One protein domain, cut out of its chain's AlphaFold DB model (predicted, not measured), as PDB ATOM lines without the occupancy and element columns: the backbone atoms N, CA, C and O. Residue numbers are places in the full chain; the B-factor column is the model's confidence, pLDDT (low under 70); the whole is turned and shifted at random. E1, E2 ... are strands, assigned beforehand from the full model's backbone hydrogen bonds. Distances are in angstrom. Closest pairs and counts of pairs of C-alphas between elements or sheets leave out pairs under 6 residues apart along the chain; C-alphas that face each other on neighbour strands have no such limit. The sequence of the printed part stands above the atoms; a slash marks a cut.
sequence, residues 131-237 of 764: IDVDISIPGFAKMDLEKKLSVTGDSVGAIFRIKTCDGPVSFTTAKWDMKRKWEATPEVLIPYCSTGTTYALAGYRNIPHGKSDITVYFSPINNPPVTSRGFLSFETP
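This is residues 131 to 237 of the 764 residues of an uncharacterized protein of Chlamydiae bacterium (UniProt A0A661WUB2). This is a small sandwich of two sheets, four strands E1, E2, E5 and E3 in the one and three strands E4, E6 and E7 in the other, only partly face to face: their best planes stand 44 degrees apart and their strands cross at 28 degrees. The short strand E4 brings the second sheet close to E3 and E5, while E1 and E7 stay apart, and a long stretch with no named element, residues 135 to 155, runs between E1 and E2. The printed part has 107 residues, with no named helix and seven strands, E1 to E7 in chain order; the sheets run E1 E2 E5 E3 and E4 E6 E7, both mixed, and the class is all strand. The whole is compact, with a radius of gyration of the C-alphas of 13.6 A and spans of 41 by 29 by 21 A.

Begin at E1, residues 131 to 134, an edge strand parallel to E2, residues 156 to 163; look for N 131 and O 159, 2.9 A apart. Beyond the named strands, residues 133 to 134 of E1 pair antiparallel with residues 142 to 143. E2 is antiparallel to E5, residues 197 to 205, with N 160 and O 200 at 2.9 A. The other edge strand, E3, residues 169 to 177, is parallel to E5 at 15 degrees, with N 174 and O 201 at 2.9 A. This sheet is twisted, its C-alphas up to 5.3 A off its best plane. In the second sheet, E4, residues 189 to 192, is parallel to E6, residues 210 to 220, with N 190 and O 217 at 2.8 A. E6 and E7, residues 228 to 236, form an antiparallel hairpin, with N 230 and O 216 at 2.8 A. Between the sheets, the closest C-alphas of E3 and E4 are those of Ala 174 and Ile 190, 6.0 A apart.

Find C-alpha 131 at (172.385, 136.108, 121.434), where E1 begins, 9.8 A long. E2 measures 22.4 A, E3 27.6 A, E4 9.8 A and E5 25.9 A. E6, the longest strand by residues, starts at C-alpha 210 (154.952, 125.862, 128.967) and runs 31.6 A. E7 covers 26.2 A and ends at C-alpha 236 (155.054, 129.014, 125.477).

The C-alphas farthest apart are those of Gly 167 and Pro 237, 40.7 A. The printed part has no cut. The links E1 to E2 and E3 to E4 are long. The mean pLDDT of the printed part is 80.1; look for values under 70 at residues 137 to 139, 145 to 148, 180 to 187 and 222 to 227.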
ATOM      1  N   ILE A 131     171.665 136.904 120.442       90.50
ATOM      2  CA  ILE A 131     172.385 136.108 121.434       90.50
ATOM      3  C   ILE A 131     173.865 136.099 121.060       90.50
ATOM      4  O   ILE A 131     174.264 135.449 120.098       90.50
ATOM      5  N   ASP A 132     174.687 136.806 121.826       90.69
ATOM      6  CA  ASP A 132     176.138 136.660 121.735       90.69
ATOM      7  C   ASP A 132     176.568 135.282 122.241       90.69
ATOM      8  O   ASP A 132     176.115 134.826 123.297       90.69
ATOM      9  N   VAL A 133     177.444 134.630 121.477       89.50
ATOM     10  CA  VAL A 133     178.003 133.317 121.801       89.50
ATOM     11  C   VAL A 133     179.522 133.388 121.727       89.50
ATOM     12  O   VAL A 133     180.116 133.492 120.651       89.50
ATOM     13  N   ASP A 134     180.142 133.302 122.897       85.00
ATOM     14  CA  ASP A 134     181.579 133.147 123.074       85.00
ATOM     15  C   ASP A 134     181.899 131.648 123.189       85.00
ATOM     16  O   ASP A 134     181.505 130.971 124.143       85.00
ATOM     17  N   ILE A 135     182.595 131.123 122.179       80.88
ATOM     18  CA  ILE A 135     183.028 129.720 122.105       80.88
ATOM     19  C   ILE A 135     184.528 129.542 122.390       80.88
ATOM     20  O   ILE A 135     185.078 128.476 122.113       80.88
ATOM     21  N   SER A 136     185.206 130.566 122.925       71.81
ATOM     22  CA  SER A 136     186.642 130.502 123.247       71.81
ATOM     23  C   SER A 136     186.978 129.454 124.318       71.81
ATOM     24  O   SER A 136     188.121 129.007 124.412       71.81
ATOM     25  N   ILE A 137     185.974 129.025 125.092       66.62
ATOM     26  CA  ILE A 137     186.049 127.929 126.057       66.62
ATOM     27  C   ILE A 137     185.634 126.617 125.354       66.62
ATOM     28  O   ILE A 137     184.477 126.479 124.941       66.62
ATOM     29  N   PRO A 138     186.531 125.620 125.218       66.62
ATOM     30  CA  PRO A 138     186.182 124.340 124.607       66.62
ATOM     31  C   PRO A 138     185.123 123.579 125.416       66.62
ATOM     32  O   PRO A 138     185.260 123.401 126.625       66.62
ATOM     33  N   GLY A 139     184.081 123.084 124.743       69.19
ATOM     34  CA  GLY A 139     183.061 122.212 125.338       69.19
ATOM     35  C   GLY A 139     181.897 122.930 126.031       69.19
ATOM     36  O   GLY A 139     180.899 122.283 126.350       69.19
ATOM     37  N   PHE A 140     181.962 124.251 126.226       75.06
ATOM     38  CA  PHE A 140     180.852 125.033 126.777       75.06
ATOM     39  C   PHE A 140     180.796 126.424 126.143       75.06
ATOM     40  O   PHE A 140     181.758 127.184 126.198       75.06
ATOM     41  N   ALA A 141     179.663 126.757 125.534       79.81
ATOM     42  CA  ALA A 141     179.434 128.050 124.913       79.81
ATOM     43  C   ALA A 141     178.951 129.044 125.974       79.81
ATOM     44  O   ALA A 141     177.915 128.837 126.613       79.81
ATOM     45  N   LYS A 142     179.693 130.132 126.166       80.00
ATOM     46  CA  LYS A 142     179.288 131.221 127.049       80.00
ATOM     47  C   LYS A 142     178.307 132.113 126.293       80.00
ATOM     48  O   LYS A 142     178.672 132.793 125.337       80.00
ATOM     49  N   MET A 143     177.060 132.096 126.740       82.44
ATOM     50  CA  MET A 143     175.950 132.844 126.158       82.44
ATOM     51  C   MET A 143     175.081 133.463 127.255       82.44
ATOM     52  O   MET A 143     175.139 133.061 128.417       82.44
ATOM     53  N   ASP A 144     174.284 134.451 126.873       70.62
ATOM     54  CA  ASP A 144     173.353 135.163 127.750       70.62
ATOM     55  C   ASP A 144     172.105 134.302 128.031       70.62
ATOM     56  O   ASP A 144     171.151 134.288 127.254       70.62
ATOM     57  N   LEU A 145     172.153 133.532 129.125       59.03
ATOM     58  CA  LEU A 145     171.115 132.564 129.512       59.03
ATOM     59  C   LEU A 145     169.822 133.211 130.045       59.03
ATOM     60  O   LEU A 145     168.805 132.530 130.138       59.03
ATOM     61  N   GLU A 146     169.834 134.504 130.389       59.50
ATOM     62  CA  GLU A 146     168.654 135.207 130.920       59.50
ATOM     63  C   GLU A 146     167.813 135.890 129.822       59.50
ATOM     64  O   GLU A 146     166.711 136.384 130.094       59.50
ATOM     65  N   LYS A 147     168.275 135.878 128.561       67.44
ATOM     66  CA  LYS A 147     167.525 136.394 127.403       67.44
ATOM     67  C   LYS A 147     166.269 135.572 127.112       67.44
ATOM     68  O   LYS A 147     166.261 134.649 126.299       67.44
ATOM     69  N   LYS A 148     165.161 135.991 127.726       65.81
ATOM     70  CA  LYS A 148     163.807 135.499 127.440       65.81
ATOM     71  C   LYS A 148     163.416 135.781 125.987       65.81
ATOM     72  O   LYS A 148     162.986 136.885 125.647       65.81
ATOM     73  N   LEU A 149     163.538 134.766 125.134       75.12
ATOM     74  CA  LEU A 149     162.966 134.774 123.790       75.12
ATOM     75  C   LEU A 149     161.436 134.764 123.904       75.12
ATOM     76  O   LEU A 149     160.860 133.869 124.514       75.12
ATOM     77  N   SER A 150     160.776 135.766 123.323       70.00
ATOM     78  CA  SER A 150     159.313 135.816 123.296       70.00
ATOM     79  C   SER A 150     158.782 134.782 122.304       70.00
ATOM     80  O   SER A 150     159.081 134.856 121.109       70.00
ATOM     81  N   VAL A 151     157.994 133.828 122.800       81.31
ATOM     82  CA  VAL A 151     157.247 132.876 121.976       81.31
ATOM     83  C   VAL A 151     155.769 133.247 122.048       81.31
ATOM     84  O   VAL A 151     155.180 133.287 123.123       81.31
ATOM     85  N   THR A 152     155.178 133.576 120.902       79.94
ATOM     86  CA  THR A 152     153.760 133.965 120.781       79.94
ATOM     87  C   THR A 152     152.842 132.780 120.474       79.94
ATOM     88  O   THR A 152     151.645 132.869 120.719       79.94
ATOM     89  N   GLY A 153     153.413 131.681 119.970       87.19
ATOM     90  CA  GLY A 153     152.748 130.410 119.685       87.19
ATOM     91  C   GLY A 153     153.651 129.231 120.065       87.19
ATOM     92  O   GLY A 153     154.091 129.140 121.206       87.19
ATOM     93  N   ASP A 154     153.966 128.348 119.111       89.31
ATOM     94  CA  ASP A 154     154.838 127.169 119.299       89.31
ATOM     95  C   ASP A 154     156.104 127.185 118.416       89.31
ATOM     96  O   ASP A 154     156.710 126.139 118.158       89.31
ATOM     97  N   SER A 155     156.505 128.351 117.913       90.12
ATOM     98  CA  SER A 155     157.691 128.512 117.070       90.12
ATOM     99  C   SER A 155     158.478 129.767 117.447       90.12
ATOM    100  O   SER A 155     157.905 130.751 117.912       90.12
ATOM    101  N   VAL A 156     159.809 129.729 117.293       88.69
ATOM    102  CA  VAL A 156     160.675 130.891 117.552       88.69
ATOM    103  C   VAL A 156     161.955 130.871 116.725       88.69
ATOM    104  O   VAL A 156     162.533 129.815 116.470       88.69
ATOM    105  N   GLY A 157     162.400 132.057 116.311       88.31
ATOM    106  CA  GLY A 157     163.694 132.281 115.677       88.31
ATOM    107  C   GLY A 157     164.696 132.820 116.693       88.31
ATOM    108  O   GLY A 157     164.575 133.965 117.130       88.31
ATOM    109  N   ALA A 158     165.693 132.014 117.058       89.56
ATOM    110  CA  ALA A 158     166.850 132.486 117.815       89.56
ATOM    111  C   ALA A 158     167.950 132.922 116.837       89.56
ATOM    112  O   ALA A 158     168.282 132.181 115.909       89.56
ATOM    113  N   ILE A 159     168.511 134.113 117.053       90.94
ATOM    114  CA  ILE A 159     169.606 134.656 116.241       90.94
ATOM    115  C   ILE A 159     170.853 134.710 117.113       90.94
ATOM    116  O   ILE A 159     170.848 135.374 118.150       90.94
ATOM    117  N   PHE A 160     171.910 134.026 116.691       91.81
ATOM    118  CA  PHE A 160     173.176 133.955 117.416       91.81
ATOM    119  C   PHE A 160     174.274 134.710 116.668       91.81
ATOM    120  O   PHE A 160     174.425 134.529 115.462       91.81
ATOM    121  N   ARG A 161     175.069 135.506 117.391       93.06
ATOM    122  CA  ARG A 161     176.313 136.120 116.915       93.06
ATOM    123  C   ARG A 161     177.483 135.359 117.534       93.06
ATOM    124  O   ARG A 161     177.812 135.541 118.704       93.06
ATOM    125  N   ILE A 162     178.069 134.458 116.753       90.81
ATOM    126  CA  ILE A 162     179.122 133.530 117.183       90.81
ATOM    127  C   ILE A 162     180.468 134.109 116.736       90.81
ATOM    128  O   ILE A 162     180.780 134.064 115.543       90.81
ATOM    129  N   LYS A 163     181.264 134.666 117.660       87.69
ATOM    130  CA  LYS A 163     182.619 135.161 117.346       87.69
ATOM    131  C   LYS A 163     183.654 134.070 117.629       87.69
ATOM    132  O   LYS A 163     183.645 133.473 118.702       87.69
ATOM    133  N   THR A 164     184.554 133.828 116.675       82.00
ATOM    134  CA  THR A 164     185.588 132.780 116.781       82.00
ATOM    135  C   THR A 164     186.994 133.376 116.851       82.00
ATOM    136  O   THR A 164     187.726 133.150 117.809       82.00
ATOM    137  N   CYS A 165     187.343 134.210 115.875       80.50
ATOM    138  CA  CYS A 165     188.544 135.039 115.831       80.50
ATOM    139  C   CYS A 165     188.281 136.250 114.919       80.50
ATOM    140  O   CYS A 165     187.144 136.480 114.503       80.50
ATOM    141  N   ASP A 166     189.301 137.044 114.602       81.50
ATOM    142  CA  ASP A 166     189.154 138.109 113.609       81.50
ATOM    143  C   ASP A 166     189.168 137.521 112.183       81.50
ATOM    144  O   ASP A 166     189.936 136.612 111.866       81.50
ATOM    145  N   GLY A 167     188.266 138.003 111.328       81.94
ATOM    146  CA  GLY A 167     187.977 137.408 110.022       81.94
ATOM    147  C   GLY A 167     186.683 137.964 109.410       81.94
ATOM    148  O   GLY A 167     186.143 138.944 109.930       81.94
ATOM    149  N   PRO A 168     186.184 137.369 108.312       84.12
ATOM    150  CA  PRO A 168     184.970 137.824 107.633       84.12
ATOM    151  C   PRO A 168     183.701 137.593 108.469       84.12
ATOM    152  O   PRO A 168     183.709 136.876 109.472       84.12
ATOM    153  N   VAL A 169     182.592 138.184 108.027       87.94
ATOM    154  CA  VAL A 169     181.257 137.811 108.509       87.94
ATOM    155  C   VAL A 169     180.711 136.676 107.644       87.94
ATOM    156  O   VAL A 169     180.902 136.680 106.429       87.94
ATOM    157  N   SER A 170     180.023 135.728 108.274       89.75
ATOM    158  CA  SER A 170     179.334 134.610 107.625       89.75
ATOM    159  C   SER A 170     177.907 134.469 108.146       89.75
ATOM    160  O   SER A 170     177.584 134.933 109.241       89.75
ATOM    161  N   PHE A 171     177.059 133.769 107.395       91.44
ATOM    162  CA  PHE A 171     175.660 133.528 107.741       91.44
ATOM    163  C   PHE A 171     175.350 132.034 107.691       91.44
ATOM    164  O   PHE A 171     175.828 131.338 106.798       91.44
ATOM    165  N   THR A 172     174.553 131.527 108.631       91.31
ATOM    166  CA  THR A 172     174.130 130.117 108.651       91.31
ATOM    167  C   THR A 172     172.682 129.966 109.115       91.31
ATOM    168  O   THR A 172     172.113 130.848 109.762       91.31
ATOM    169  N   THR A 173     172.050 128.834 108.788       89.81
ATOM    170  CA  THR A 173     170.690 128.526 109.258       89.81
ATOM    171  C   THR A 173     170.577 127.104 109.795       89.81
ATOM    172  O   THR A 173     171.267 126.195 109.337       89.81
ATOM    173  N   ALA A 174     169.678 126.913 110.759       87.19
ATOM    174  CA  ALA A 174     169.274 125.618 111.290       87.19
ATOM    175  C   ALA A 174     167.748 125.604 111.503       87.19
ATOM    176  O   ALA A 174     167.146 126.640 111.797       87.19
ATOM    177  N   LYS A 175     167.095 124.448 111.341       85.31
ATOM    178  CA  LYS A 175     165.633 124.304 111.479       85.31
ATOM    179  C   LYS A 175     165.306 123.025 112.242       85.31
ATOM    180  O   LYS A 175     165.765 121.957 111.849       85.31
ATOM    181  N   TRP A 176     164.505 123.141 113.297       82.94
ATOM    182  CA  TRP A 176     164.260 122.063 114.256       82.94
ATOM    183  C   TRP A 176     162.770 121.929 114.585       82.94
ATOM    184  O   TRP A 176     162.113 122.891 114.980       82.94
ATOM    185  N   ASP A 177     162.242 120.718 114.412       82.81
ATOM    186  CA  ASP A 177     160.859 120.340 114.718       82.81
ATOM    187  C   ASP A 177     160.834 119.538 116.025       82.81
ATOM    188  O   ASP A 177     161.266 118.383 116.066       82.81
ATOM    189  N   MET A 178     160.355 120.149 117.111       80.94
ATOM    190  CA  MET A 178     160.446 119.564 118.452       80.94
ATOM    191  C   MET A 178     159.499 118.375 118.680       80.94
ATOM    192  O   MET A 178     159.715 117.631 119.635       80.94
ATOM    193  N   LYS A 179     158.542 118.113 117.773       75.62
ATOM    194  CA  LYS A 179     157.749 116.865 117.771       75.62
ATOM    195  C   LYS A 179     158.546 115.633 117.331       75.62
ATOM    196  O   LYS A 179     158.120 114.519 117.609       75.62
ATOM    197  N   ARG A 180     159.691 115.802 116.656       64.44
ATOM    198  CA  ARG A 180     160.488 114.698 116.077       64.44
ATOM    199  C   ARG A 180     161.656 114.241 116.962       64.44
ATOM    200  O   ARG A 180     162.611 113.658 116.454       64.44
ATOM    201  N   LYS A 181     161.623 114.523 118.269       54.34
ATOM    202  CA  LYS A 181     162.683 114.093 119.196       54.34
ATOM    203  C   LYS A 181     162.697 112.567 119.344       54.34
ATOM    204  O   LYS A 181     161.712 111.973 119.766       54.34
ATOM    205  N   TRP A 182     163.851 111.968 119.062       46.47
ATOM    206  CA  TRP A 182     164.211 110.598 119.423       46.47
ATOM    207  C   TRP A 182     165.370 110.651 120.427       46.47
ATOM    208  O   TRP A 182     166.245 111.509 120.305       46.47
ATOM    209  N   GLU A 183     165.395 109.757 121.415       49.06
ATOM    210  CA  GLU A 183     166.296 109.858 122.581       49.06
ATOM    211  C   GLU A 183     167.790 109.631 122.266       49.06
ATOM    212  O   GLU A 183     168.645 109.916 123.097       49.06
ATOM    213  N   ALA A 184     168.115 109.119 121.072       43.66
ATOM    214  CA  ALA A 184     169.447 108.602 120.730       43.66
ATOM    215  C   ALA A 184     170.253 109.427 119.700       43.66
ATOM    216  O   ALA A 184     171.277 108.950 119.212       43.66
ATOM    217  N   THR A 185     169.825 110.643 119.343       49.91
ATOM    218  CA  THR A 185     170.592 111.549 118.458       49.91
ATOM    219  C   THR A 185     170.850 112.893 119.132       49.91
ATOM    220  O   THR A 185     169.935 113.408 119.778       49.91
ATOM    221  N   PRO A 186     172.054 113.482 118.984       51.06
ATOM    222  CA  PRO A 186     172.422 114.682 119.715       51.06
ATOM    223  C   PRO A 186     171.547 115.884 119.358       51.06
ATOM    224  O   PRO A 186     171.228 116.156 118.200       51.06
ATOM    225  N   GLU A 187     171.212 116.576 120.436       66.38
ATOM    226  CA  GLU A 187     170.640 117.906 120.592       66.38
ATOM    227  C   GLU A 187     170.990 118.946 119.499       66.38
ATOM    228  O   GLU A 187     172.024 118.898 118.836       66.38
ATOM    229  N   VAL A 188     170.103 119.940 119.371       70.44
ATOM    230  CA  VAL A 188     170.026 120.977 118.323       70.44
ATOM    231  C   VAL A 188     171.396 121.528 117.905       70.44
ATOM    232  O   VAL A 188     171.973 122.377 118.585       70.44
ATOM    233  N   LEU A 189     171.871 121.102 116.733       83.00
ATOM    234  CA  LEU A 189     173.124 121.560 116.139       83.00
ATOM    235  C   LEU A 189     172.940 122.878 115.366       83.00
ATOM    236  O   LEU A 189     172.034 123.023 114.539       83.00
ATOM    237  N   ILE A 190     173.846 123.824 115.618       87.88
ATOM    238  CA  ILE A 190     173.966 125.116 114.942       87.88
ATOM    239  C   ILE A 190     175.346 125.194 114.265       87.88
ATOM    240  O   ILE A 190     176.367 125.207 114.962       87.88
ATOM    241  N   PRO A 191     175.403 125.242 112.921       87.88
ATOM    242  CA  PRO A 191     176.661 125.333 112.190       87.88
ATOM    243  C   PRO A 191     177.263 126.744 112.260       87.88
ATOM    244  O   PRO A 191     176.538 127.736 112.148       87.88
ATOM    245  N   TYR A 192     178.590 126.845 112.386       88.00
ATOM    246  CA  TYR A 192     179.318 128.123 112.344       88.00
ATOM    247  C   TYR A 192     180.631 128.064 111.541       88.00
ATOM    248  O   TYR A 192     181.191 126.991 111.300       88.00
ATOM    249  N   CYS A 193     181.142 129.222 111.113       86.75
ATOM    250  CA  CYS A 193     182.433 129.332 110.426       86.75
ATOM    251  C   CYS A 193     183.593 129.428 111.427       86.75
ATOM    252  O   CYS A 193     183.573 130.239 112.348       86.75
ATOM    253  N   SER A 194     184.640 128.627 111.218       81.94
ATOM    254  CA  SER A 194     185.799 128.504 112.120       81.94
ATOM    255  C   SER A 194     186.723 129.731 112.184       81.94
ATOM    256  O   SER A 194     187.733 129.684 112.882       81.94
ATOM    257  N   THR A 195     186.414 130.798 111.446       83.25
ATOM    258  CA  THR A 195     187.095 132.097 111.489       83.25
ATOM    259  C   THR A 195     186.071 133.228 111.404       83.25
ATOM    260  O   THR A 195     184.990 133.048 110.840       83.25
ATOM    261  N   GLY A 196     186.400 134.400 111.959       87.44
ATOM    262  CA  GLY A 196     185.529 135.574 111.907       87.44
ATOM    263  C   GLY A 196     184.293 135.498 112.813       87.44
ATOM    264  O   GLY A 196     184.352 135.005 113.944       87.44
ATOM    265  N   THR A 197     183.169 136.033 112.329       90.56
ATOM    266  CA  THR A 197     181.893 136.107 113.070       90.56
ATOM    267  C   THR A 197     180.756 135.498 112.256       90.56
ATOM    268  O   THR A 197     180.527 135.903 111.122       90.56
ATOM    269  N   THR A 198     180.014 134.548 112.828       92.00
ATOM    270  CA  THR A 198     178.837 133.947 112.177       92.00
ATOM    271  C   THR A 198     177.537 134.480 112.773       92.00
ATOM    272  O   THR A 198     177.350 134.405 113.987       92.00
ATOM    273  N   TYR A 199     176.615 134.934 111.922       93.56
ATOM    274  CA  TYR A 199     175.208 135.143 112.267       93.56
ATOM    275  C   TYR A 199     174.399 133.887 111.929       93.56
ATOM    276  O   TYR A 199     174.175 133.582 110.757       93.56
ATOM    277  N   ALA A 200     173.964 133.156 112.953       91.94
ATOM    278  CA  ALA A 200     173.222 131.908 112.797       91.94
ATOM    279  C   ALA A 200     171.744 132.083 113.180       91.94
ATOM    280  O   ALA A 200     171.442 132.467 114.311       91.94
ATOM    281  N   LEU A 201     170.820 131.760 112.269       91.75
ATOM    282  CA  LEU A 201     169.380 131.685 112.557       91.75
ATOM    283  C   LEU A 201     168.968 130.238 112.847       91.75
ATOM    284  O   LEU A 201     168.917 129.415 111.930       91.75
ATOM    285  N   ALA A 202     168.604 129.938 114.093       89.62
ATOM    286  CA  ALA A 202     167.957 128.678 114.453       89.62
ATOM    287  C   ALA A 202     166.441 128.876 114.583       89.62
ATOM    288  O   ALA A 202     165.970 129.595 115.465       89.62
ATOM    289  N   GLY A 203     165.681 128.235 113.696       88.69
ATOM    290  CA  GLY A 203     164.222 128.221 113.727       88.69
ATOM    291  C   GLY A 203     163.678 126.972 114.418       88.69
ATOM    292  O   GLY A 203     163.805 125.872 113.880       88.69
ATOM    293  N   TYR A 204     163.032 127.150 115.566       87.94
ATOM    294  CA  TYR A 204     162.360 126.097 116.334       87.94
ATOM    295  C   TYR A 204     160.859 126.092 116.022       87.94
ATOM    296  O   TYR A 204     160.271 127.149 115.791       87.94
ATOM    297  N   ARG A 205     160.237 124.909 115.997       87.88
ATOM    298  CA  ARG A 205     158.807 124.699 115.697       87.88
ATOM    299  C   ARG A 205     158.225 123.578 116.549       87.88
ATOM    300  O   ARG A 205     158.963 122.677 116.948       87.88
ATOM    301  N   ASN A 206     156.902 123.585 116.727       86.69
ATOM    302  CA  ASN A 206     156.175 122.626 117.562       86.69
ATOM    303  C   ASN A 206     156.758 122.524 118.986       86.69
ATOM    304  O   ASN A 206     156.842 121.431 119.551       86.69
ATOM    305  N   ILE A 207     157.209 123.656 119.536       88.25
ATOM    306  CA  ILE A 207     157.724 123.764 120.903       88.25
ATOM    307  C   ILE A 207     156.588 123.355 121.861       88.25
ATOM    308  O   ILE A 207     155.480 123.879 121.720       88.25
ATOM    309  N   PRO A 208     156.813 122.423 122.808       85.12
ATOM    310  CA  PRO A 208     155.797 122.028 123.781       85.12
ATOM    311  C   PRO A 208     155.251 123.204 124.599       85.12
ATOM    312  O   PRO A 208     155.958 124.189 124.826       85.12
ATOM    313  N   HIS A 209     154.008 123.062 125.066       86.50
ATOM    314  CA  HIS A 209     153.366 124.001 125.987       86.50
ATOM    315  C   HIS A 209     154.202 124.207 127.270       86.50
ATOM    316  O   HIS A 209     154.663 123.234 127.870       86.50
ATOM    317  N   GLY A 210     154.326 125.462 127.712       85.75
ATOM    318  CA  GLY A 210     154.952 125.862 128.967       85.75
ATOM    319  C   GLY A 210     156.467 125.980 128.840       85.75
ATOM    320  O   GLY A 210     156.999 126.297 127.769       85.75
ATOM    321  N   LYS A 211     157.176 125.717 129.940       87.12
ATOM    322  CA  LYS A 211     158.637 125.780 129.974       87.12
ATOM    323  C   LYS A 211     159.273 124.612 129.219       87.12
ATOM    324  O   LYS A 211     159.182 123.459 129.634       87.12
ATOM    325  N   SER A 212     159.989 124.931 128.145       85.25
ATOM    326  CA  SER A 212     160.793 123.994 127.357       85.25
ATOM    327  C   SER A 212     162.269 124.378 127.410       85.25
ATOM    328  O   SER A 212     162.701 125.293 126.710       85.25
ATOM    329  N   ASP A 213     163.058 123.652 128.203       83.06
ATOM    330  CA  ASP A 213     164.518 123.763 128.193       83.06
ATOM    331  C   ASP A 213     165.126 122.870 127.101       83.06
ATOM    332  O   ASP A 213     164.739 121.707 126.933       83.06
ATOM    333  N   ILE A 214     166.103 123.399 126.362       81.56
ATOM    334  CA  ILE A 214     166.904 122.638 125.398       81.56
ATOM    335  C   ILE A 214     168.392 122.960 125.525       81.56
ATOM    336  O   ILE A 214     168.786 124.108 125.736       81.56
ATOM    337  N   THR A 215     169.231 121.951 125.313       82.06
ATOM    338  CA  THR A 215     170.640 122.155 124.973       82.06
ATOM    339  C   THR A 215     170.769 122.509 123.489       82.06
ATOM    340  O   THR A 215     170.026 121.996 122.647       82.06
ATOM    341  N   VAL A 216     171.744 123.353 123.165       84.50
ATOM    342  CA  VAL A 216     172.087 123.797 121.808       84.50
ATOM    343  C   VAL A 216     173.584 123.585 121.589       84.50
ATOM    344  O   VAL A 216     174.383 123.972 122.439       84.50
ATOM    345  N   TYR A 217     173.975 122.976 120.470       85.50
ATOM    346  CA  TYR A 217     175.356 122.599 120.157       85.50
ATOM    347  C   TYR A 217     175.881 123.424 118.991       85.50
ATOM    348  O   TYR A 217     175.415 123.299 117.862       85.50
ATOM    349  N   PHE A 218     176.899 124.234 119.246       86.44
ATOM    350  CA  PHE A 218     177.604 124.969 118.206       86.44
ATOM    351  C   PHE A 218     178.703 124.069 117.637       86.44
ATOM    352  O   PHE A 218     179.568 123.605 118.384       86.44
ATOM    353  N   SER A 219     178.670 123.814 116.324       85.19
ATOM    354  CA  SER A 219     179.633 122.953 115.618       85.19
ATOM    355  C   SER A 219     180.225 123.667 114.391       85.19
ATOM    356  O   SER A 219     179.466 124.242 113.603       85.19
ATOM    357  N   PRO A 220     181.557 123.678 114.195       84.38
ATOM    358  CA  PRO A 220     182.165 124.367 113.067       84.38
ATOM    359  C   PRO A 220     182.031 123.529 111.794       84.38
ATOM    360  O   PRO A 220     182.466 122.378 111.749       84.38
ATOM    361  N   ILE A 221     181.519 124.144 110.724       81.75
ATOM    362  CA  ILE A 221     181.236 123.501 109.422       81.75
ATOM    363  C   ILE A 221     182.437 122.699 108.886       81.75
ATOM    364  O   ILE A 221     182.270 121.646 108.278       81.75
ATOM    365  N   ASN A 222     183.653 123.186 109.142       68.56
ATOM    366  CA  ASN A 222     184.886 122.667 108.553       68.56
ATOM    367  C   ASN A 222     185.637 121.638 109.427       68.56
ATOM    368  O   ASN A 222     186.637 121.097 108.959       68.56
ATOM    369  N   ASN A 223     185.246 121.402 110.690       63.59
ATOM    370  CA  ASN A 223     186.007 120.519 111.597       63.59
ATOM    371  C   ASN A 223     185.155 119.980 112.777       63.59
ATOM    372  O   ASN A 223     185.242 120.506 113.889       63.59
ATOM    373  N   PRO A 224     184.349 118.921 112.584       59.94
ATOM    374  CA  PRO A 224     183.226 118.604 113.475       59.94
ATOM    375  C   PRO A 224     183.478 118.013 114.889       59.94
ATOM    376  O   PRO A 224     182.488 117.933 115.617       59.94
ATOM    377  N   PRO A 225     184.678 117.583 115.361       55.12
ATOM    378  CA  PRO A 225     184.785 116.961 116.692       55.12
ATOM    379  C   PRO A 225     184.770 117.950 117.871       55.12
ATOM    380  O   PRO A 225     184.658 117.515 119.016       55.12
ATOM    381  N   VAL A 226     184.885 119.262 117.633       57.59
ATOM    382  CA  VAL A 226     184.781 120.280 118.693       57.59
ATOM    383  C   VAL A 226     183.372 120.857 118.686       57.59
ATOM    384  O   VAL A 226     183.022 121.625 117.796       57.59
ATOM    385  N   THR A 227     182.576 120.512 119.698       67.19
ATOM    386  CA  THR A 227     181.281 121.155 119.946       67.19
ATOM    387  C   THR A 227     181.304 121.879 121.284       67.19
ATOM    388  O   THR A 227     181.667 121.301 122.308       67.19
ATOM    389  N   SER A 228     180.918 123.153 121.280       80.88
ATOM    390  CA  SER A 228     180.628 123.899 122.507       80.88
ATOM    391  C   SER A 228     179.116 123.994 122.651       80.88
ATOM    392  O   SER A 228     178.423 124.329 121.691       80.88
ATOM    393  N   ARG A 229     178.589 123.665 123.833       82.69
ATOM    394  CA  ARG A 229     177.141 123.616 124.088       82.69
ATOM    395  C   ARG A 229     176.667 124.747 124.992       82.69
ATOM    396  O   ARG A 229     177.389 125.139 125.904       82.69
ATOM    397  N   GLY A 230     175.457 125.230 124.753       81.75
ATOM    398  CA  GLY A 230     174.738 126.184 125.596       81.75
ATOM    399  C   GLY A 230     173.298 125.727 125.835       81.75
ATOM    400  O   GLY A 230     172.924 124.626 125.431       81.75
ATOM    401  N   PHE A 231     172.484 126.569 126.471       81.75
ATOM    402  CA  PHE A 231     171.086 126.262 126.785       81.75
ATOM    403  C   PHE A 231     170.150 127.382 126.329       81.75
ATOM    404  O   PHE A 231     170.484 128.558 126.448       81.75
ATOM    405  N   LEU A 232     168.959 127.014 125.858       82.81
ATOM    406  CA  LEU A 232     167.824 127.925 125.713       82.81
ATOM    407  C   LEU A 232     166.664 127.437 126.578       82.81
ATOM    408  O   LEU A 232     166.340 126.250 126.569       82.81
ATOM    409  N   SER A 233     166.005 128.373 127.255       82.75
ATOM    410  CA  SER A 233     164.687 128.173 127.852       82.75
ATOM    411  C   SER A 233     163.650 128.902 127.005       82.75
ATOM    412  O   SER A 233     163.762 130.109 126.783       82.75
ATOM    413  N   PHE A 234     162.629 128.182 126.553       84.69
ATOM    414  CA  PHE A 234     161.424 128.761 125.963       84.69
ATOM    415  C   PHE A 234     160.284 128.703 126.975       84.69
ATOM    416  O   PHE A 234     160.182 127.737 127.726       84.69
ATOM    417  N   GLU A 235     159.408 129.701 126.953       86.25
ATOM    418  CA  GLU A 235     158.139 129.702 127.681       86.25
ATOM    419  C   GLU A 235     157.042 129.915 126.636       86.25
ATOM    420  O   GLU A 235     157.066 130.930 125.932       86.25
ATOM    421  N   THR A 236     156.136 128.950 126.473       88.38
ATOM    422  CA  THR A 236     155.054 129.014 125.477       88.38
ATOM    423  C   THR A 236     153.684 129.039 126.169       88.38
ATOM    424  O   THR A 236     153.513 128.382 127.198       88.38
ATOM    425  N   PRO A 237     152.706 129.809 125.658       89.62
ATOM    426  CA  PRO A 237     151.393 129.945 126.290       89.62
ATOM    427  C   PRO A 237     150.533 128.676 126.150       89.62
ATOM    428  O   PRO A 237     150.746 127.869 125.241       89.62
TER     429      PRO A 237